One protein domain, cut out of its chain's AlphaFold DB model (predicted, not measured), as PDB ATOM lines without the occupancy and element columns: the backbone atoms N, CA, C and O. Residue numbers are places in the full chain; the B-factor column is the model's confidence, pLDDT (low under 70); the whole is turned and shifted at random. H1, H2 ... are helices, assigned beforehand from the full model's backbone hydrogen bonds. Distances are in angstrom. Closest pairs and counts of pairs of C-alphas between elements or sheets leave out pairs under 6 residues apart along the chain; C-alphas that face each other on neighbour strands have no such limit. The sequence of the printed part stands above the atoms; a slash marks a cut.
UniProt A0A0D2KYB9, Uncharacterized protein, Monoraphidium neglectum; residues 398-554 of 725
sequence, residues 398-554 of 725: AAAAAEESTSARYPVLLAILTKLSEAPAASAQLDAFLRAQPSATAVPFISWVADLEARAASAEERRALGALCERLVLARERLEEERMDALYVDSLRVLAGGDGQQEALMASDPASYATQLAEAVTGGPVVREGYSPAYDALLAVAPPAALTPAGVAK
ATOM      1  N   ALA A 398      29.662  21.330 112.137       39.22
ATOM      2  CA  ALA A 398      30.779  21.849 112.905       39.22
ATOM      3  C   ALA A 398      30.544  23.193 113.626       39.22
ATOM      4  O   ALA A 398      31.146  23.371 114.676       39.22
ATOM      5  N   ALA A 399      29.734  24.133 113.120       37.22
ATOM      6  CA  ALA A 399      29.507  25.426 113.792       37.22
ATOM      7  C   ALA A 399      28.433  25.311 114.882       37.22
ATOM      8  O   ALA A 399      28.689  25.685 116.023       37.22
ATOM      9  N   ALA A 400      27.302  24.672 114.563       39.75
ATOM     10  CA  ALA A 400      26.274  24.334 115.544       39.75
ATOM     11  C   ALA A 400      26.808  23.353 116.603       39.75
ATOM     12  O   ALA A 400      26.633  23.599 117.789       39.75
ATOM     13  N   ALA A 401      27.575  22.319 116.219       44.62
ATOM     14  CA  ALA A 401      28.233  21.438 117.190       44.62
ATOM     15  C   ALA A 401      29.379  22.130 117.941       44.62
ATOM     16  O   ALA A 401      29.703  21.706 119.048       44.62
ATOM     17  N   ALA A 402      30.009  23.175 117.388       47.12
ATOM     18  CA  ALA A 402      30.965  23.985 118.137       47.12
ATOM     19  C   ALA A 402      30.244  24.846 119.175       47.12
ATOM     20  O   ALA A 402      30.693  24.858 120.312       47.12
ATOM     21  N   GLU A 403      29.126  25.497 118.852       48.06
ATOM     22  CA  GLU A 403      28.319  26.235 119.833       48.06
ATOM     23  C   GLU A 403      27.704  25.321 120.896       48.06
ATOM     24  O   GLU A 403      27.843  25.611 122.082       48.06
ATOM     25  N   GLU A 404      27.146  24.166 120.519       53.41
ATOM     26  CA  GLU A 404      26.651  23.155 121.469       53.41
ATOM     27  C   GLU A 404      27.780  22.616 122.364       53.41
ATOM     28  O   GLU A 404      27.633  22.530 123.584       53.41
ATOM     29  N   SER A 405      28.951  22.328 121.785       57.47
ATOM     30  CA  SER A 405      30.151  21.906 122.524       57.47
ATOM     31  C   SER A 405      30.692  23.006 123.440       57.47
ATOM     32  O   SER A 405      31.222  22.712 124.512       57.47
ATOM     33  N   THR A 406      30.564  24.277 123.052       63.28
ATOM     34  CA  THR A 406      31.057  25.418 123.837       63.28
ATOM     35  C   THR A 406      30.096  25.740 124.982       63.28
ATOM     36  O   THR A 406      30.547  25.901 126.116       63.28
ATOM     37  N   SER A 407      28.785  25.698 124.726       70.25
ATOM     38  CA  SER A 407      27.725  25.846 125.730       70.25
ATOM     39  C   SER A 407      27.794  24.746 126.794       70.25
ATOM     40  O   SER A 407      27.754  25.038 127.986       70.25
ATOM     41  N   ALA A 408      28.043  23.489 126.404       79.69
ATOM     42  CA  ALA A 408      28.192  22.382 127.352       79.69
ATOM     43  C   ALA A 408      29.426  22.510 128.274       79.69
ATOM     44  O   ALA A 408      29.450  21.949 129.372       79.69
ATOM     45  N   ARG A 409      30.463  23.254 127.859       86.38
ATOM     46  CA  ARG A 409      31.690  23.464 128.651       86.38
ATOM     47  C   ARG A 409      31.546  24.556 129.704       86.38
ATOM     48  O   ARG A 409      32.259  24.521 130.707       86.38
ATOM     49  N   TYR A 410      30.652  25.518 129.497       92.56
ATOM     50  CA  TYR A 410      30.496  26.665 130.389       92.56
ATOM     51  C   TYR A 410      30.002  26.291 131.795       92.56
ATOM     52  O   TYR A 410      30.619  26.752 132.757       92.56
ATOM     53  N   PRO A 411      29.028  25.378 131.977       91.69
ATOM     54  CA  PRO A 411      28.659  24.881 133.302       91.69
ATOM     55  C   PRO A 411      29.827  24.240 134.062       91.69
ATOM     56  O   PRO A 411      29.962  24.434 135.268       91.69
ATOM     57  N   VAL A 412      30.702  23.509 133.362       91.19
ATOM     58  CA  VAL A 412      31.881  22.871 133.969       91.19
ATOM     59  C   VAL A 412      32.900  23.922 134.403       91.19
ATOM     60  O   VAL A 412      33.399  23.861 135.526       91.19
ATOM     61  N   LEU A 413      33.186  24.905 133.541       91.62
ATOM     62  CA  LEU A 413      34.065  26.026 133.881       91.62
ATOM     63  C   LEU A 413      33.523  26.812 135.073       91.62
ATOM     64  O   LEU A 413      34.275  27.074 136.006       91.62
ATOM     65  N   LEU A 414      32.225  27.123 135.080       95.31
ATOM     66  CA  LEU A 414      31.575  27.810 136.188       95.31
ATOM     67  C   LEU A 414      31.743  27.026 137.490       95.31
ATOM     68  O   LEU A 414      32.266  27.580 138.446       95.31
ATOM     69  N   ALA A 415      31.416  25.731 137.507       93.00
ATOM     70  CA  ALA A 415      31.553  24.897 138.701       93.00
ATOM     71  C   ALA A 415      32.991  24.868 139.251       93.00
ATOM     72  O   ALA A 415      33.194  24.959 140.465       93.00
ATOM     73  N   ILE A 416      33.995  24.778 138.369       93.00
ATOM     74  CA  ILE A 416      35.411  24.836 138.759       93.00
ATOM     75  C   ILE A 416      35.744  26.205 139.356       93.00
ATOM     76  O   ILE A 416      36.346  26.271 140.425       93.00
ATOM     77  N   LEU A 417      35.337  27.294 138.702       95.06
ATOM     78  CA  LEU A 417      35.618  28.657 139.151       95.06
ATOM     79  C   LEU A 417      34.951  28.968 140.492       95.06
ATOM     80  O   LEU A 417      35.601  29.531 141.370       95.06
ATOM     81  N   THR A 418      33.702  28.540 140.693       93.12
ATOM     82  CA  THR A 418      33.010  28.681 141.977       93.12
ATOM     83  C   THR A 418      33.757  27.913 143.069       93.12
ATOM     84  O   THR A 418      34.077  28.486 144.108       93.12
ATOM     85  N   LYS A 419      34.167  26.661 142.813       93.00
ATOM     86  CA  LYS A 419      34.947  25.864 143.779       93.00
ATOM     87  C   LYS A 419      36.310  26.471 144.101       93.00
ATOM     88  O   LYS A 419      36.704  26.508 145.264       93.00
ATOM     89  N   LEU A 420      37.019  26.974 143.093       92.00
ATOM     90  CA  LEU A 420      38.297  27.660 143.284       92.00
ATOM     91  C   LEU A 420      38.125  28.975 144.046       92.00
ATOM     92  O   LEU A 420      39.017  29.352 144.799       92.00
ATOM     93  N   SER A 421      36.986  29.655 143.895       89.69
ATOM     94  CA  SER A 421      36.695  30.906 144.597       89.69
ATOM     95  C   SER A 421      36.387  30.722 146.090       89.69
ATOM     96  O   SER A 421      36.634  31.651 146.858       89.69
ATOM     97  N   GLU A 422      35.924  29.535 146.500       88.50
ATOM     98  CA  GLU A 422      35.587  29.174 147.890       88.50
ATOM     99  C   GLU A 422      36.814  28.783 148.742       88.50
ATOM    100  O   GLU A 422      36.734  28.750 149.972       88.50
ATOM    101  N   ALA A 423      37.957  28.458 148.127       87.69
ATOM    102  CA  ALA A 423      39.120  27.942 148.850       87.69
ATOM    103  C   ALA A 423      39.863  29.035 149.660       87.69
ATOM    104  O   ALA A 423      40.042  30.154 149.193       87.69
ATOM    105  N   PRO A 424      40.430  28.739 150.843       69.06
ATOM    106  CA  PRO A 424      41.216  29.717 151.609       69.06
ATOM    107  C   PRO A 424      42.523  30.151 150.907       69.06
ATOM    108  O   PRO A 424      43.048  31.222 151.193       69.06
ATOM    109  N   ALA A 425      43.021  29.359 149.947       77.75
ATOM    110  CA  ALA A 425      44.116  29.714 149.032       77.75
ATOM    111  C   ALA A 425      43.614  30.175 147.639       77.75
ATOM    112  O   ALA A 425      44.369  30.139 146.662       77.75
ATOM    113  N   ALA A 426      42.341  30.587 147.540       76.06
ATOM    114  CA  ALA A 426      41.601  30.797 146.292       76.06
ATOM    115  C   ALA A 426      42.309  31.690 145.280       76.06
ATOM    116  O   ALA A 426      42.266  31.397 144.094       76.06
ATOM    117  N   SER A 427      42.945  32.785 145.709       83.94
ATOM    118  CA  SER A 427      43.463  33.771 144.752       83.94
ATOM    119  C   SER A 427      44.564  33.191 143.866       83.94
ATOM    120  O   SER A 427      44.489  33.314 142.651       83.94
ATOM    121  N   ALA A 428      45.547  32.495 144.446       88.38
ATOM    122  CA  ALA A 428      46.678  31.973 143.680       88.38
ATOM    123  C   ALA A 428      46.280  30.799 142.771       88.38
ATOM    124  O   ALA A 428      46.752  30.701 141.640       88.38
ATOM    125  N   GLN A 429      45.400  29.914 143.252       92.31
ATOM    126  CA  GLN A 429      44.914  28.778 142.465       92.31
ATOM    127  C   GLN A 429      43.972  29.224 141.344       92.31
ATOM    128  O   GLN A 429      44.065  28.698 140.235       92.31
ATOM    129  N   LEU A 430      43.111  30.213 141.607       92.56
ATOM    130  CA  LEU A 430      42.261  30.822 140.590       92.56
ATOM    131  C   LEU A 430      43.110  31.511 139.519       92.56
ATOM    132  O   LEU A 430      42.931  31.217 138.345       92.56
ATOM    133  N   ASP A 431      44.077  32.347 139.902       90.94
ATOM    134  CA  ASP A 431      44.945  33.041 138.943       90.94
ATOM    135  C   ASP A 431      45.750  32.048 138.086       90.94
ATOM    136  O   ASP A 431      45.857  32.207 136.868       90.94
ATOM    137  N   ALA A 432      46.278  30.978 138.691       93.44
ATOM    138  CA  ALA A 432      46.959  29.910 137.961       93.44
ATOM    139  C   ALA A 432      46.020  29.193 136.975       93.44
ATOM    140  O   ALA A 432      46.411  28.921 135.838       93.44
ATOM    141  N   PHE A 433      44.776  28.924 137.382       95.56
ATOM    142  CA  PHE A 433      43.767  28.323 136.516       95.56
ATOM    143  C   PHE A 433      43.387  29.244 135.352       95.56
ATOM    144  O   PHE A 433      43.373  28.789 134.212       95.56
ATOM    145  N   LEU A 434      43.139  30.532 135.602       94.62
ATOM    146  CA  LEU A 434      42.765  31.503 134.567       94.62
ATOM    147  C   LEU A 434      43.892  31.717 133.542       94.62
ATOM    148  O   LEU A 434      43.610  31.850 132.353       94.62
ATOM    149  N   ARG A 435      45.166  31.655 133.964       91.31
ATOM    150  CA  ARG A 435      46.317  31.619 133.038       91.31
ATOM    151  C   ARG A 435      46.334  30.354 132.179       91.31
ATOM    152  O   ARG A 435      46.608  30.426 130.985       91.31
ATOM    153  N   ALA A 436      46.050  29.199 132.781       92.75
ATOM    154  CA  ALA A 436      46.041  27.912 132.087       92.75
ATOM    155  C   ALA A 436      44.812  27.718 131.178       92.75
ATOM    156  O   ALA A 436      44.874  26.942 130.224       92.75
ATOM    157  N   GLN A 437      43.704  28.407 131.462       95.06
ATOM    158  CA  GLN A 437      42.435  28.312 130.739       95.06
ATOM    159  C   GLN A 437      41.939  29.698 130.296       95.06
ATOM    160  O   GLN A 437      41.022  30.253 130.902       95.06
ATOM    161  N   PRO A 438      42.469  30.247 129.183       88.62
ATOM    162  CA  PRO A 438      42.073  31.563 128.669       88.62
ATOM    163  C   PRO A 438      40.588  31.666 128.292       88.62
ATOM    164  O   PRO A 438      40.037  32.759 128.197       88.62
ATOM    165  N   SER A 439      39.920  30.532 128.058       89.12
ATOM    166  CA  SER A 439      38.477  30.477 127.807       89.12
ATOM    167  C   SER A 439      37.647  30.930 129.011       89.12
ATOM    168  O   SER A 439      36.548  31.437 128.811       89.12
ATOM    169  N   ALA A 440      38.169  30.805 130.235       91.31
ATOM    170  CA  ALA A 440      37.495  31.226 131.462       91.31
ATOM    171  C   ALA A 440      37.479  32.754 131.658       91.31
ATOM    172  O   ALA A 440      36.671  33.260 132.429       91.31
ATOM    173  N   THR A 441      38.340  33.499 130.957       92.38
ATOM    174  CA  THR A 441      38.345  34.976 130.934       92.38
ATOM    175  C   THR A 441      37.906  35.543 129.582       92.38
ATOM    176  O   THR A 441      37.974  36.754 129.343       92.38
ATOM    177  N   ALA A 442      37.446  34.691 128.664       87.62
ATOM    178  CA  ALA A 442      36.946  35.115 127.365       87.62
ATOM    179  C   ALA A 442      35.591  35.829 127.504       87.62
ATOM    180  O   ALA A 442      34.744  35.405 128.286       87.62
ATOM    181  N   VAL A 443      35.366  36.881 126.701       82.94
ATOM    182  CA  VAL A 443      34.127  37.683 126.730       82.94
ATOM    183  C   VAL A 443      32.875  36.807 126.632       82.94
ATOM    184  O   VAL A 443      32.007  36.986 127.474       82.94
ATOM    185  N   PRO A 444      32.784  35.810 125.723       83.44
ATOM    186  CA  PRO A 444      31.570  34.999 125.609       83.44
ATOM    187  C   PRO A 444      31.213  34.236 126.892       83.44
ATOM    188  O   PRO A 444      30.042  34.135 127.240       83.44
ATOM    189  N   PHE A 445      32.214  33.736 127.625       91.88
ATOM    190  CA  PHE A 445      31.975  33.056 128.896       91.88
ATOM    191  C   PHE A 445      31.553  34.047 129.987       91.88
ATOM    192  O   PHE A 445      30.592  33.784 130.699       91.88
ATOM    193  N   ILE A 446      32.219  35.202 130.089       90.19
ATOM    194  CA  ILE A 446      31.865  36.246 131.068       90.19
ATOM    195  C   ILE A 446      30.439  36.761 130.818       90.19
ATOM    196  O   ILE A 446      29.658  36.860 131.759       90.19
ATOM    197  N   SER A 447      30.072  37.019 129.560       79.81
ATOM    198  CA  SER A 447      28.709  37.399 129.171       79.81
ATOM    199  C   SER A 447      27.692  36.326 129.562       79.81
ATOM    200  O   SER A 447      26.677  36.642 130.168       79.81
ATOM    201  N   TRP A 448      28.002  35.049 129.318       93.06
ATOM    202  CA  TRP A 448      27.135  33.945 129.731       93.06
ATOM    203  C   TRP A 448      26.954  33.864 131.259       93.06
ATOM    204  O   TRP A 448      25.847  33.598 131.727       93.06
ATOM    205  N   VAL A 449      28.001  34.131 132.054       90.81
ATOM    206  CA  VAL A 449      27.887  34.200 133.526       90.81
ATOM    207  C   VAL A 449      27.040  35.406 133.961       90.81
ATOM    208  O   VAL A 449      26.210  35.260 134.857       90.81
ATOM    209  N   ALA A 450      27.171  36.561 133.302       83.88
ATOM    210  CA  ALA A 450      26.331  37.734 133.563       83.88
ATOM    211  C   ALA A 450      24.844  37.479 133.225       83.88
ATOM    212  O   ALA A 450      23.953  37.888 133.966       83.88
ATOM    213  N   ASP A 451      24.556  36.721 132.165       81.75
ATOM    214  CA  ASP A 451      23.185  36.309 131.833       81.75
ATOM    215  C   ASP A 451      22.603  35.321 132.855       81.75
ATOM    216  O   ASP A 451      21.387  35.277 133.076       81.75
ATOM    217  N   LEU A 452      23.444  34.483 133.471       90.25
ATOM    218  CA  LEU A 452      23.028  33.649 134.601       90.25
ATOM    219  C   LEU A 452      22.757  34.495 135.845       90.25
ATOM    220  O   LEU A 452      21.753  34.267 136.511       90.25
ATOM    221  N   GLU A 453      23.594  35.494 136.128       93.06
ATOM    222  CA  GLU A 453      23.380  36.444 137.224       93.06
ATOM    223  C   GLU A 453      22.030  37.164 137.080       93.06
ATOM    224  O   GLU A 453      21.235  37.196 138.024       93.06
ATOM    225  N   ALA A 454      21.732  37.681 135.885       82.75
ATOM    226  CA  ALA A 454      20.480  38.377 135.598       82.75
ATOM    227  C   ALA A 454      19.243  37.481 135.794       82.75
ATOM    228  O   ALA A 454      18.198  37.950 136.248       82.75
ATOM    229  N   ARG A 455      19.365  36.181 135.492       89.94
ATOM    230  CA  ARG A 455      18.289  35.183 135.629       89.94
ATOM    231  C   ARG A 455      18.252  34.484 136.988       89.94
ATOM    232  O   ARG A 455      17.315  33.726 137.238       89.94
ATOM    233  N   ALA A 456      19.232  34.720 137.859       92.50
ATOM    234  CA  ALA A 456      19.327  34.062 139.156       92.50
ATOM    235  C   ALA A 456      18.074  34.335 139.999       92.50
ATOM    236  O   ALA A 456      17.677  35.490 140.205       92.50
ATOM    237  N   ALA A 457      17.458  33.260 140.494       90.88
ATOM    238  CA  ALA A 457      16.190  33.321 141.215       90.88
ATOM    239  C   ALA A 457      16.365  33.835 142.652       90.88
ATOM    240  O   ALA A 457      15.461  34.459 143.206       90.88
ATOM    241  N   SER A 458      17.534  33.593 143.255       95.94
ATOM    242  CA  SER A 458      17.843  34.020 144.621       95.94
ATOM    243  C   SER A 458      18.827  35.193 144.652       95.94
ATOM    244  O   SER A 458      19.728  35.312 143.822       95.94
ATOM    245  N   ALA A 459      18.677  36.069 145.649       90.12
ATOM    246  CA  ALA A 459      19.583  37.202 145.843       90.12
ATOM    247  C   ALA A 459      21.012  36.764 146.219       90.12
ATOM    248  O   ALA A 459      21.971  37.465 145.900       90.12
ATOM    249  N   GLU A 460      21.163  35.618 146.891       92.62
ATOM    250  CA  GLU A 460      22.473  35.052 147.235       92.62
ATOM    251  C   GLU A 460      23.208  34.531 146.001       92.62
ATOM    252  O   GLU A 460      24.377  34.863 145.813       92.62
ATOM    253  N   GLU A 461      22.520  33.792 145.129       91.44
ATOM    254  CA  GLU A 461      23.071  33.311 143.858       91.44
ATOM    255  C   GLU A 461      23.476  34.474 142.953       91.44
ATOM    256  O   GLU A 461      24.596  34.495 142.447       91.44
ATOM    257  N   ARG A 462      22.617  35.494 142.830       91.44
ATOM    258  CA  ARG A 462      22.935  36.717 142.082       91.44
ATOM    259  C   ARG A 462      24.187  37.404 142.628       91.44
ATOM    260  O   ARG A 462      25.080  37.747 141.866       91.44
ATOM    261  N   ARG A 463      24.294  37.549 143.953       91.38
ATOM    262  CA  ARG A 463      25.475  38.147 144.599       91.38
ATOM    263  C   ARG A 463      26.743  37.323 144.352       91.38
ATOM    264  O   ARG A 463      27.799  37.903 144.121       91.38
ATOM    265  N   ALA A 464      26.652  35.993 144.403       90.44
ATOM    266  CA  ALA A 464      27.786  35.104 144.155       90.44
ATOM    267  C   ALA A 464      28.255  35.153 142.690       90.44
ATOM    268  O   ALA A 464      29.456  35.249 142.439       90.44
ATOM    269  N   LEU A 465      27.319  35.134 141.734       90.69
ATOM    270  CA  LEU A 465      27.619  35.242 140.303       90.69
ATOM    271  C   LEU A 465      28.185  36.620 139.943       90.69
ATOM    272  O   LEU A 465      29.200  36.675 139.254       90.69
ATOM    273  N   GLY A 466      27.627  37.705 140.489       87.88
ATOM    274  CA  GLY A 466      28.156  39.058 140.294       87.88
ATOM    275  C   GLY A 466      29.581  39.219 140.826       87.88
ATOM    276  O   GLY A 466      30.462  39.697 140.111       87.88
ATOM    277  N   ALA A 467      29.859  38.717 142.036       90.69
ATOM    278  CA  ALA A 467      31.213  38.724 142.600       90.69
ATOM    279  C   ALA A 467      32.204  37.886 141.770       90.69
ATOM    280  O   ALA A 467      33.382  38.235 141.651       90.69
ATOM    281  N   LEU A 468      31.748  36.774 141.182       93.00
ATOM    282  CA  LEU A 468      32.567  35.974 140.277       93.00
ATOM    283  C   LEU A 468      32.833  36.714 138.957       93.00
ATOM    284  O   LEU A 468      33.985  36.758 138.529       93.00
ATOM    285  N   CYS A 469      31.812  37.314 138.339       90.50
ATOM    286  CA  CYS A 469      31.949  38.108 137.116       90.50
ATOM    287  C   CYS A 469      32.950  39.253 137.296       90.50
ATOM    288  O   CYS A 469      33.868  39.388 136.489       90.50
ATOM    289  N   GLU A 470      32.839  40.023 138.382       89.25
ATOM    290  CA  GLU A 470      33.779  41.103 138.705       89.25
ATOM    291  C   GLU A 470      35.223  40.584 138.790       89.25
ATOM    292  O   GLU A 470      36.132  41.134 138.162       89.25
ATOM    293  N   ARG A 471      35.443  39.461 139.490       91.06
ATOM    294  CA  ARG A 471      36.771  38.830 139.574       91.06
ATOM    295  C   ARG A 471      37.293  38.376 138.212       91.06
ATOM    296  O   ARG A 471      38.485  38.531 137.959       91.06
ATOM    297  N   LEU A 472      36.443  37.817 137.350       91.06
ATOM    298  CA  LEU A 472      36.839  37.377 136.008       91.06
ATOM    299  C   LEU A 472      37.208  38.555 135.102       91.06
ATOM    300  O   LEU A 472      38.173  38.446 134.348       91.06
ATOM    301  N   VAL A 473      36.492  39.679 135.202       85.88
ATOM    302  CA  VAL A 473      36.809  40.916 134.471       85.88
ATOM    303  C   VAL A 473      38.153  41.480 134.928       85.88
ATOM    304  O   VAL A 473      39.034  41.686 134.097       85.88
ATOM    305  N   LEU A 474      38.366  41.629 136.238       86.75
ATOM    306  CA  LEU A 474      39.639  42.116 136.780       86.75
ATOM    307  C   LEU A 474      40.813  41.191 136.428       86.75
ATOM    308  O   LEU A 474      41.903  41.652 136.084       86.75
ATOM    309  N   ALA A 475      40.602  39.874 136.492       88.75
ATOM    310  CA  ALA A 475      41.617  38.905 136.099       88.75
ATOM    311  C   ALA A 475      41.925  38.993 134.600       88.75
ATOM    312  O   ALA A 475      43.087  38.922 134.212       88.75
ATOM    313  N   ARG A 476      40.910  39.183 133.751       91.00
ATOM    314  CA  ARG A 476      41.094  39.389 132.313       91.00
ATOM    315  C   ARG A 476      41.943  40.627 132.032       91.00
ATOM    316  O   ARG A 476      42.892  40.511 131.267       91.00
ATOM    317  N   GLU A 477      41.625  41.768 132.641       83.69
ATOM    318  CA  GLU A 477      42.383  43.014 132.460       83.69
ATOM    319  C   GLU A 477      43.852  42.831 132.849       83.69
ATOM    320  O   GLU A 477      44.742  43.148 132.061       83.69
ATOM    321  N   ARG A 478      44.109  42.215 134.011       89.12
ATOM    322  CA  ARG A 478      45.470  41.905 134.464       89.12
ATOM    323  C   ARG A 478      46.203  40.962 133.507       89.12
ATOM    324  O   ARG A 478      47.371  41.178 133.214       89.12
ATOM    325  N   LEU A 479      45.542  39.914 133.013       85.19
ATOM    326  CA  LEU A 479      46.145  38.967 132.068       85.19
ATOM    327  C   LEU A 479      46.399  39.593 130.692       85.19
ATOM    328  O   LEU A 479      47.362  39.224 130.021       85.19
ATOM    329  N   GLU A 480      45.545  40.516 130.248       78.12
ATOM    330  CA  GLU A 480      45.772  41.293 129.029       78.12
ATOM    331  C   GLU A 480      46.958  42.250 129.199       78.12
ATOM    332  O   GLU A 480      47.775  42.334 128.286       78.12
ATOM    333  N   GLU A 481      47.104  42.893 130.360       78.44
ATOM    334  CA  GLU A 481      48.277  43.701 130.714       78.44
ATOM    335  C   GLU A 481      49.559  42.850 130.728       78.44
ATOM    336  O   GLU A 481      50.474  43.135 129.958       78.44
ATOM    337  N   GLU A 482      49.581  41.730 131.467       82.56
ATOM    338  CA  GLU A 482      50.706  40.772 131.490       82.56
ATOM    339  C   GLU A 482      51.076  40.298 130.068       82.56
ATOM    340  O   GLU A 482      52.251  40.160 129.722       82.56
ATOM    341  N   ARG A 483      50.076  40.055 129.209       76.88
ATOM    342  CA  ARG A 483      50.288  39.624 127.822       76.88
ATOM    343  C   ARG A 483      50.809  40.750 126.933       76.88
ATOM    344  O   ARG A 483      51.611  40.475 126.042       76.88
ATOM    345  N   MET A 484      50.337  41.978 127.122       62.22
ATOM    346  CA  MET A 484      50.837  43.149 126.403       62.22
ATOM    347  C   MET A 484      52.283  43.445 126.790       62.22
ATOM    348  O   MET A 484      53.091  43.698 125.898       62.22
ATOM    349  N   ASP A 485      52.628  43.309 128.068       70.56
ATOM    350  CA  ASP A 485      54.001  43.411 128.555       70.56
ATOM    351  C   ASP A 485      54.880  42.303 127.969       70.56
ATOM    352  O   ASP A 485      55.959  42.580 127.449       70.56
ATOM    353  N   ALA A 486      54.403  41.053 127.957       71.31
ATOM    354  CA  ALA A 486      55.125  39.944 127.337       71.31
ATOM    355  C   ALA A 486      55.338  40.162 125.829       71.31
ATOM    356  O   ALA A 486      56.441  39.965 125.330       71.31
ATOM    357  N   LEU A 487      54.314  40.627 125.104       63.66
ATOM    358  CA  LEU A 487      54.422  40.965 123.682       63.66
ATOM    359  C   LEU A 487      55.364  42.143 123.439       63.66
ATOM    360  O   LEU A 487      56.074  42.147 122.436       63.66
ATOM    361  N   TYR A 488      55.372  43.137 124.324       62.72
ATOM    362  CA  TYR A 488      56.302  44.256 124.269       62.72
ATOM    363  C   TYR A 488      57.742  43.768 124.464       62.72
ATOM    364  O   TYR A 488      58.599  44.069 123.637       62.72
ATOM    365  N   VAL A 489      57.989  42.938 125.480       67.00
ATOM    366  CA  VAL A 489      59.295  42.311 125.733       67.00
ATOM    367  C   VAL A 489      59.725  41.425 124.563       67.00
ATOM    368  O   VAL A 489      60.858  41.541 124.107       67.00
ATOM    369  N   ASP A 490      58.840  40.593 124.019       65.12
ATOM    370  CA  ASP A 490      59.151  39.744 122.866       65.12
ATOM    371  C   ASP A 490      59.400  40.571 121.599       65.12
ATOM    372  O   ASP A 490      60.310  40.261 120.837       65.12
ATOM    373  N   SER A 491      58.663  41.665 121.392       59.75
ATOM    374  CA  SER A 491      58.907  42.588 120.275       59.75
ATOM    375  C   SER A 491      60.258  43.285 120.420       59.75
ATOM    376  O   SER A 491      60.992  43.392 119.440       59.75
ATOM    377  N   LEU A 492      60.625  43.703 121.636       58.69
ATOM    378  CA  LEU A 492      61.950  44.247 121.930       58.69
ATOM    379  C   LEU A 492      63.051  43.205 121.719       58.69
ATOM    380  O   LEU A 492      64.085  43.538 121.150       58.69
ATOM    381  N   ARG A 493      62.833  41.943 122.110       63.09
ATOM    382  CA  ARG A 493      63.777  40.841 121.861       63.09
ATOM    383  C   ARG A 493      63.943  40.563 120.371       63.09
ATOM    384  O   ARG A 493      65.068  40.415 119.914       63.09
ATOM    385  N   VAL A 494      62.853  40.511 119.605       63.72
ATOM    386  CA  VAL A 494      62.900  40.287 118.151       63.72
ATOM    387  C   VAL A 494      63.613  41.437 117.449       63.72
ATOM    388  O   VAL A 494      64.488  41.185 116.625       63.72
ATOM    389  N   LEU A 495      63.285  42.683 117.801       55.94
ATOM    390  CA  LEU A 495      63.954  43.862 117.248       55.94
ATOM    391  C   LEU A 495      65.435  43.890 117.605       55.94
ATOM    392  O   LEU A 495      66.245  44.290 116.784       55.94
ATOM    393  N   ALA A 496      65.801  43.440 118.800       60.62
ATOM    394  CA  ALA A 496      67.182  43.454 119.236       60.62
ATOM    395  C   ALA A 496      67.981  42.211 118.766       60.62
ATOM    396  O   ALA A 496      69.204  42.230 118.839       60.62
ATOM    397  N   GLY A 497      67.359  41.180 118.185       66.75
ATOM    398  CA  GLY A 497      68.072  40.049 117.566       66.75
ATOM    399  C   GLY A 497      67.994  38.712 118.313       66.75
ATOM    400  O   GLY A 497      68.667  37.767 117.921       66.75
ATOM    401  N   GLY A 498      67.134  38.593 119.327       55.53
ATOM    402  CA  GLY A 498      66.467  37.327 119.657       55.53
ATOM    403  C   GLY A 498      67.170  36.317 120.571       55.53
ATOM    404  O   GLY A 498      66.608  35.240 120.747       55.53
ATOM    405  N   ASP A 499      68.303  36.632 121.209       60.44
ATOM    406  CA  ASP A 499      69.021  35.675 122.071       60.44
ATOM    407  C   ASP A 499      69.160  36.137 123.534       60.44
ATOM    408  O   ASP A 499      69.317  37.322 123.833       60.44
ATOM    409  N   GLY A 500      69.190  35.177 124.474       64.25
ATOM    410  CA  GLY A 500      69.350  35.404 125.926       64.25
ATOM    411  C   GLY A 500      70.617  36.174 126.340       64.25
ATOM    412  O   GLY A 500      70.744  36.594 127.489       64.25
ATOM    413  N   GLN A 501      71.535  36.432 125.404       64.75
ATOM    414  CA  GLN A 501      72.650  37.360 125.592       64.75
ATOM    415  C   GLN A 501      72.187  38.800 125.849       64.75
ATOM    416  O   GLN A 501      72.901  39.546 126.510       64.75
ATOM    417  N   GLN A 502      70.998  39.196 125.391       66.50
ATOM    418  CA  GLN A 502      70.525  40.575 125.522       66.50
ATOM    419  C   GLN A 502      69.931  40.904 126.880       66.50
ATOM    420  O   GLN A 502      70.052  42.038 127.321       66.50
ATOM    421  N   GLU A 503      69.364  39.928 127.588       62.56
ATOM    422  CA  GLU A 503      69.005  40.116 128.998       62.56
ATOM    423  C   GLU A 503      70.260  40.269 129.859       62.56
ATOM    424  O   GLU A 503      70.315  41.142 130.726       62.56
ATOM    425  N   ALA A 504      71.306  39.488 129.565       70.38
ATOM    426  CA  ALA A 504      72.608  39.660 130.196       70.38
ATOM    427  C   ALA A 504      73.236  41.015 129.829       70.38
ATOM    428  O   ALA A 504      73.815  41.661 130.699       70.38
ATOM    429  N   LEU A 505      73.088  41.482 128.583       69.56
ATOM    430  CA  LEU A 505      73.586  42.786 128.135       69.56
ATOM    431  C   LEU A 505      72.799  43.945 128.761       69.56
ATOM    432  O   LEU A 505      73.404  44.891 129.236       69.56
ATOM    433  N   MET A 506      71.472  43.855 128.846       72.19
ATOM    434  CA  MET A 506      70.629  44.853 129.509       72.19
ATOM    435  C   MET A 506      70.961  44.957 131.003       72.19
ATOM    436  O   MET A 506      70.965  46.055 131.552       72.19
ATOM    437  N   ALA A 507      71.269  43.831 131.654       73.12
ATOM    438  CA  ALA A 507      71.657  43.804 133.062       73.12
ATOM    439  C   ALA A 507      73.111  44.250 133.310       73.12
ATOM    440  O   ALA A 507      73.391  44.831 134.357       73.12
ATOM    441  N   SER A 508      74.039  43.972 132.386       77.12
ATOM    442  CA  SER A 508      75.475  44.256 132.562       77.12
ATOM    443  C   SER A 508      75.937  45.585 131.951       77.12
ATOM    444  O   SER A 508      76.812  46.229 132.524       77.12
ATOM    445  N   ASP A 509      75.346  46.015 130.834       78.62
ATOM    446  CA  ASP A 509      75.642  47.265 130.125       78.62
ATOM    447  C   ASP A 509      74.388  47.814 129.391       78.62
ATOM    448  O   ASP A 509      74.218  47.642 128.173       78.62
ATOM    449  N   PRO A 510      73.501  48.521 130.122       68.06
ATOM    450  CA  PRO A 510      72.266  49.084 129.572       68.06
ATOM    451  C   PRO A 510      72.493  50.055 128.404       68.06
ATOM    452  O   PRO A 510      71.625  50.199 127.542       68.06
ATOM    453  N   ALA A 511      73.648  50.730 128.361       65.06
ATOM    454  CA  ALA A 511      73.963  51.724 127.336       65.06
ATOM    455  C   ALA A 511      74.293  51.065 125.987       65.06
ATOM    456  O   ALA A 511      73.838  51.529 124.933       65.06
ATOM    457  N   SER A 512      75.034  49.953 126.012       71.00
ATOM    458  CA  SER A 512      75.265  49.139 124.814       71.00
ATOM    459  C   SER A 512      73.973  48.505 124.304       71.00
ATOM    460  O   SER A 512      73.725  48.555 123.100       71.00
ATOM    461  N   TYR A 513      73.114  47.999 125.198       71.75
ATOM    462  CA  TYR A 513      71.807  47.456 124.812       71.75
ATOM    463  C   TYR A 513      70.915  48.512 124.138       71.75
ATOM    464  O   TYR A 513      70.398  48.277 123.046       71.75
ATOM    465  N   ALA A 514      70.801  49.706 124.729       64.81
ATOM    466  CA  ALA A 514      70.020  50.802 124.154       64.81
ATOM    467  C   ALA A 514      70.526  51.222 122.764       64.81
ATOM    468  O   ALA A 514      69.731  51.570 121.893       64.81
ATOM    469  N   THR A 515      71.842  51.157 122.535       68.25
ATOM    470  CA  THR A 515      72.409  51.494 121.225       68.25
ATOM    471  C   THR A 515      72.145  50.412 120.189       68.25
ATOM    472  O   THR A 515      71.724  50.746 119.092       68.25
ATOM    473  N   GLN A 516      72.315  49.135 120.537       69.56
ATOM    474  CA  GLN A 516      71.997  48.028 119.628       69.56
ATOM    475  C   GLN A 516      70.515  48.026 119.241       69.56
ATOM    476  O   GLN A 516      70.174  47.814 118.081       69.56
ATOM    477  N   LEU A 517      69.631  48.330 120.197       63.91
ATOM    478  CA  LEU A 517      68.205  48.489 119.932       63.91
ATOM    479  C   LEU A 517      67.940  49.676 118.995       63.91
ATOM    480  O   LEU A 517      67.165  49.546 118.052       63.91
ATOM    481  N   ALA A 518      68.591  50.820 119.219       60.25
ATOM    482  CA  ALA A 518      68.458  51.980 118.343       60.25
ATOM    483  C   ALA A 518      68.964  51.684 116.919       60.25
ATOM    484  O   ALA A 518      68.296  52.046 115.951       60.25
ATOM    485  N   GLU A 519      70.087  50.980 116.774       67.69
ATOM    486  CA  GLU A 519      70.643  50.552 115.482       67.69
ATOM    487  C   GLU A 519      69.697  49.617 114.732       67.69
ATOM    488  O   GLU A 519      69.416  49.822 113.551       67.69
ATOM    489  N   ALA A 520      69.139  48.629 115.432       63.69
ATOM    490  CA  ALA A 520      68.205  47.687 114.839       63.69
ATOM    491  C   ALA A 520      66.871  48.339 114.439       63.69
ATOM    492  O   ALA A 520      66.332  48.036 113.376       63.69
ATOM    493  N   VAL A 521      66.356  49.275 115.246       56.28
ATOM    494  CA  VAL A 521      65.117  50.013 114.943       56.28
ATOM    495  C   VAL A 521      65.309  50.991 113.779       56.28
ATOM    496  O   VAL A 521      64.411  51.151 112.956       56.28
ATOM    497  N   THR A 522      66.466  51.653 113.704       58.94
ATOM    498  CA  THR A 522      66.766  52.645 112.654       58.94
ATOM    499  C   THR A 522      67.333  52.047 111.369       58.94
ATOM    500  O   THR A 522      67.412  52.746 110.361       58.94
ATOM    501  N   GLY A 523      67.693  50.761 111.376       52.66
ATOM    502  CA  GLY A 523      68.209  50.049 110.208       52.66
ATOM    503  C   GLY A 523      69.617  50.481 109.778       52.66
ATOM    504  O   GLY A 523      70.008  50.224 108.639       52.66
ATOM    505  N   GLY A 524      70.380  51.141 110.657       58.94
ATOM    506  CA  GLY A 524      71.727  51.638 110.372       58.94
ATOM    507  C   GLY A 524      72.565  51.843 111.641       58.94
ATOM    508  O   GLY A 524      72.004  51.929 112.732       58.94
ATOM    509  N   PRO A 525      73.906  51.908 111.527       62.91
ATOM    510  CA  PRO A 525      74.778  52.136 112.675       62.91
ATOM    511  C   PRO A 525      74.491  53.511 113.286       62.91
ATOM    512  O   PRO A 525      74.435  54.521 112.578       62.91
ATOM    513  N   VAL A 526      74.335  53.564 114.606       60.88
ATOM    514  CA  VAL A 526      74.169  54.815 115.337       60.88
ATOM    515  C   VAL A 526      75.547  55.450 115.317       60.88
ATOM    516  O   VAL A 526      76.472  54.996 115.987       60.88
ATOM    517  N   VAL A 527      75.716  56.457 114.462       54.03
ATOM    518  CA  VAL A 527      77.008  57.105 114.229       54.03
ATOM    519  C   VAL A 527      77.470  57.763 115.528       54.03
ATOM    520  O   VAL A 527      76.976  58.822 115.909       54.03
ATOM    521  N   ARG A 528      78.396  57.100 116.225       53.72
ATOM    522  CA  ARG A 528      78.978  57.567 117.492       53.72
ATOM    523  C   ARG A 528      80.144  58.534 117.287       53.72
ATOM    524  O   ARG A 528      80.418  59.326 118.178       53.72
ATOM    525  N   GLU A 529      80.805  58.477 116.132       50.62
ATOM    526  CA  GLU A 529      81.987  59.280 115.803       50.62
ATOM    527  C   GLU A 529      82.014  59.589 114.298       50.62
ATOM    528  O   GLU A 529      81.573  58.775 113.484       50.62
ATOM    529  N   GLY A 530      82.551  60.755 113.922       45.97
ATOM    530  CA  GLY A 530      82.772  61.121 112.517       45.97
ATOM    531  C   GLY A 530      81.950  62.300 111.996       45.97
ATOM    532  O   GLY A 530      81.962  62.555 110.791       45.97
ATOM    533  N   TYR A 531      81.279  63.056 112.863       48.03
ATOM    534  CA  TYR A 531      80.847  64.398 112.482       48.03
ATOM    535  C   TYR A 531      81.996  65.393 112.677       48.03
ATOM    536  O   TYR A 531      82.996  65.107 113.328       48.03
ATOM    537  N   SER A 532      81.910  66.567 112.041       49.38
ATOM    538  CA  SER A 532      82.969  67.579 112.162       49.38
ATOM    539  C   SER A 532      83.257  67.899 113.645       49.38
ATOM    540  O   SER A 532      82.316  67.877 114.440       49.38
ATOM    541  N   PRO A 533      84.485  68.303 114.027       56.72
ATOM    542  CA  PRO A 533      84.830  68.625 115.419       56.72
ATOM    543  C   PRO A 533      83.904  69.661 116.084       56.72
ATOM    544  O   PRO A 533      83.788  69.706 117.305       56.72
ATOM    545  N   ALA A 534      83.217  70.490 115.286       48.41
ATOM    546  CA  ALA A 534      82.210  71.437 115.761       48.41
ATOM    547  C   ALA A 534      80.895  70.762 116.200       48.41
ATOM    548  O   ALA A 534      80.239  71.239 117.121       48.41
ATOM    549  N   TYR A 535      80.517  69.651 115.565       45.38
ATOM    550  CA  TYR A 535      79.331  68.863 115.904       45.38
ATOM    551  C   TYR A 535      79.583  67.982 117.135       45.38
ATOM    552  O   TYR A 535      78.730  67.921 118.015       45.38
ATOM    553  N   ASP A 536      80.783  67.408 117.261       49.84
ATOM    554  CA  ASP A 536      81.190  66.644 118.451       49.84
ATOM    555  C   ASP A 536      81.330  67.553 119.688       49.84
ATOM    556  O   ASP A 536      80.919  67.183 120.789       49.84
ATOM    557  N   ALA A 537      81.809  68.793 119.514       55.12
ATOM    558  CA  ALA A 537      81.805  69.804 120.573       55.12
ATOM    559  C   ALA A 537      80.381  70.255 120.959       55.12
ATOM    560  O   ALA A 537      80.111  70.473 122.138       55.12
ATOM    561  N   LEU A 538      79.452  70.358 119.999       44.69
ATOM    562  CA  LEU A 538      78.036  70.648 120.269       44.69
ATOM    563  C   LEU A 538      77.336  69.488 120.991       44.69
ATOM    564  O   LEU A 538      76.576  69.737 121.920       44.69
ATOM    565  N   LEU A 539      77.641  68.239 120.632       45.81
ATOM    566  CA  LEU A 539      77.155  67.027 121.300       45.81
ATOM    567  C   LEU A 539      77.706  66.866 122.724       45.81
ATOM    568  O   LEU A 539      76.977  66.425 123.610       45.81
ATOM    569  N   ALA A 540      78.963  67.249 122.965       53.38
ATOM    570  CA  ALA A 540      79.577  67.220 124.295       53.38
ATOM    571  C   ALA A 540      79.073  68.347 125.217       53.38
ATOM    572  O   ALA A 540      79.014  68.174 126.433       53.38
ATOM    573  N   VAL A 541      78.703  69.500 124.650       50.34
ATOM    574  CA  VAL A 541      78.171  70.656 125.396       50.34
ATOM    575  C   VAL A 541      76.650  70.568 125.584       50.34
ATOM    576  O   VAL A 541      76.126  71.056 126.584       50.34
ATOM    577  N   ALA A 542      75.935  69.928 124.658       44.66
ATOM    578  CA  ALA A 542      74.489  69.750 124.687       44.66
ATOM    579  C   ALA A 542      74.098  68.450 123.953       44.66
ATOM    580  O   ALA A 542      73.713  68.498 122.779       44.66
ATOM    581  N   PRO A 543      74.177  67.278 124.613       48.00
ATOM    582  CA  PRO A 543      73.684  66.034 124.029       48.00
ATOM    583  C   PRO A 543      72.216  66.213 123.604       48.00
ATOM    584  O   PRO A 543      71.443  66.821 124.358       48.00
ATOM    585  N   PRO A 544      71.808  65.730 122.412       49.62
ATOM    586  CA  PRO A 544      70.450  65.873 121.915       49.62
ATOM    587  C   PRO A 544      69.525  65.332 122.986       49.62
ATOM    588  O   PRO A 544      69.678  64.191 123.427       49.62
ATOM    589  N   ALA A 545      68.625  66.204 123.444       52.22
ATOM    590  CA  ALA A 545      67.940  66.036 124.715       52.22
ATOM    591  C   ALA A 545      67.380  64.622 124.872       52.22
ATOM    592  O   ALA A 545      67.560  64.066 125.942       52.22
ATOM    593  N   ALA A 546      66.848  64.025 123.796       46.00
ATOM    594  CA  ALA A 546      66.264  62.685 123.709       46.00
ATOM    595  C   ALA A 546      67.162  61.501 124.135       46.00
ATOM    596  O   ALA A 546      66.621  60.470 124.520       46.00
ATOM    597  N   LEU A 547      68.495  61.623 124.100       43.22
ATOM    598  CA  LEU A 547      69.427  60.525 124.424       43.22
ATOM    599  C   LEU A 547      70.109  60.665 125.795       43.22
ATOM    600  O   LEU A 547      70.876  59.798 126.206       43.22
ATOM    601  N   THR A 548      69.834  61.742 126.533       54.12
ATOM    602  CA  THR A 548      70.287  61.870 127.927       54.12
ATOM    603  C   THR A 548      69.372  61.083 128.870       54.12
ATOM    604  O   THR A 548      68.198  60.910 128.549       54.12
ATOM    605  N   PRO A 549      69.813  60.678 130.079       50.56
ATOM    606  CA  PRO A 549      68.909  60.110 131.086       50.56
ATOM    607  C   PRO A 549      67.717  61.029 131.396       50.56
ATOM    608  O   PRO A 549      66.596  60.560 131.576       50.56
ATOM    609  N   ALA A 550      67.940  62.349 131.379       52.84
ATOM    610  CA  ALA A 550      66.884  63.352 131.504       52.84
ATOM    611  C   ALA A 550      65.935  63.363 130.291       52.84
ATOM    612  O   ALA A 550      64.738  63.567 130.447       52.84
ATOM    613  N   GLY A 551      66.457  63.098 129.097       53.12
ATOM    614  CA  GLY A 551      65.736  62.908 127.843       53.12
ATOM    615  C   GLY A 551      64.864  61.688 127.780       53.12
ATOM    616  O   GLY A 551      63.713  61.787 127.389       53.12
ATOM    617  N   VAL A 552      65.410  60.550 128.191       47.72
ATOM    618  CA  VAL A 552      64.689  59.285 128.295       47.72
ATOM    619  C   VAL A 552      63.608  59.411 129.367       47.72
ATOM    620  O   VAL A 552      62.461  59.055 129.118       47.72
ATOM    621  N   ALA A 553      63.908  60.031 130.514       55.88
ATOM    622  CA  ALA A 553      62.897  60.359 131.519       55.88
ATOM    623  C   ALA A 553      61.828  61.326 130.979       55.88
ATOM    624  O   ALA A 553      60.644  61.142 131.253       55.88
ATOM    625  N   LYS A 554      62.218  62.322 130.172       59.09
ATOM    626  CA  LYS A 554      61.292  63.236 129.489       59.09
ATOM    627  C   LYS A 554      60.447  62.505 128.447       59.09
ATOM    628  O   LYS A 554      59.255  62.742 128.421       59.09
TER     629      LYS A 554
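This is residues 398 to 554 of the 725 residues of an uncharacterized protein of Monoraphidium neglectum (UniProt A0A0D2KYB9). One long helix, H5, is a bar joining two ends: H2, H3 and H4 pack on it between residues 461 and 479, with H1 packed on H2, while the H6 and H7 hairpin sits at its far end. A loose tail with H8 and H9 follows, and residues 398 to 405 of H1 stick out. The 157 printed residues include nine named helices, H1 to H9, and no named strand: all helix. The whole is extended, with a radius of gyration of the C-alphas of 25.6 A, a rod spanning 81 by 36 by 26 A.

H5, residues 459 to 496, is the hub. Its residues 461 to 473 alone touch H4, residues 443 to 455, a helical hairpin at 10 degrees; the closest C-alphas, Glu 453 and Arg 462, are 4.9 A apart. H3, residues 438 to 441, touches H5, closest at C-alphas Thr 441 and Arg 476, 5.4 A. H2, residues 426 to 436, only just touches H5, with 3 pairs of C-alphas within 8 A, closest Asp 431 and Ala 475, 7.3 A. H1, residues 398 to 422, forms a hairpin with H2, closest at C-alphas Leu 420 and Ala 426, 5.5 A. H7, residues 510 to 522, touches H5 about perpendicular, 83 degrees, closest at C-alphas Ala 496 and Leu 517, 5.2 A. H6, residues 501 to 508, forms a hairpin with H7, closest at C-alphas Met 506 and Tyr 513, 5.5 A. H8, residues 533 to 541, and H9, residues 549 to 554, touch no helix. Every O i to N i+4 pair is within hydrogen-bond range in H2 and H4 to H9, and 19 of 21 in H1; H3 is too short for one.

H5 runs 54.9 A, from C-alpha 459 at (19.583, 37.202, 145.843) to C-alpha 496 at (67.182, 43.454, 119.236). H1 is 36.1 A long, H4 18.3 A and H7 18.1 A. H9 ends at C-alpha 554, (61.292, 63.236, 129.489).

The C-alphas farthest apart, Ala 457 and Pro 533, are 81.4 A apart. The printed part has no cut, and no link is long. Mean pLDDT of the printed part is 72.9; 72 residues are under 70, among them 398 to 406, 487 to 503 and 514 to 554.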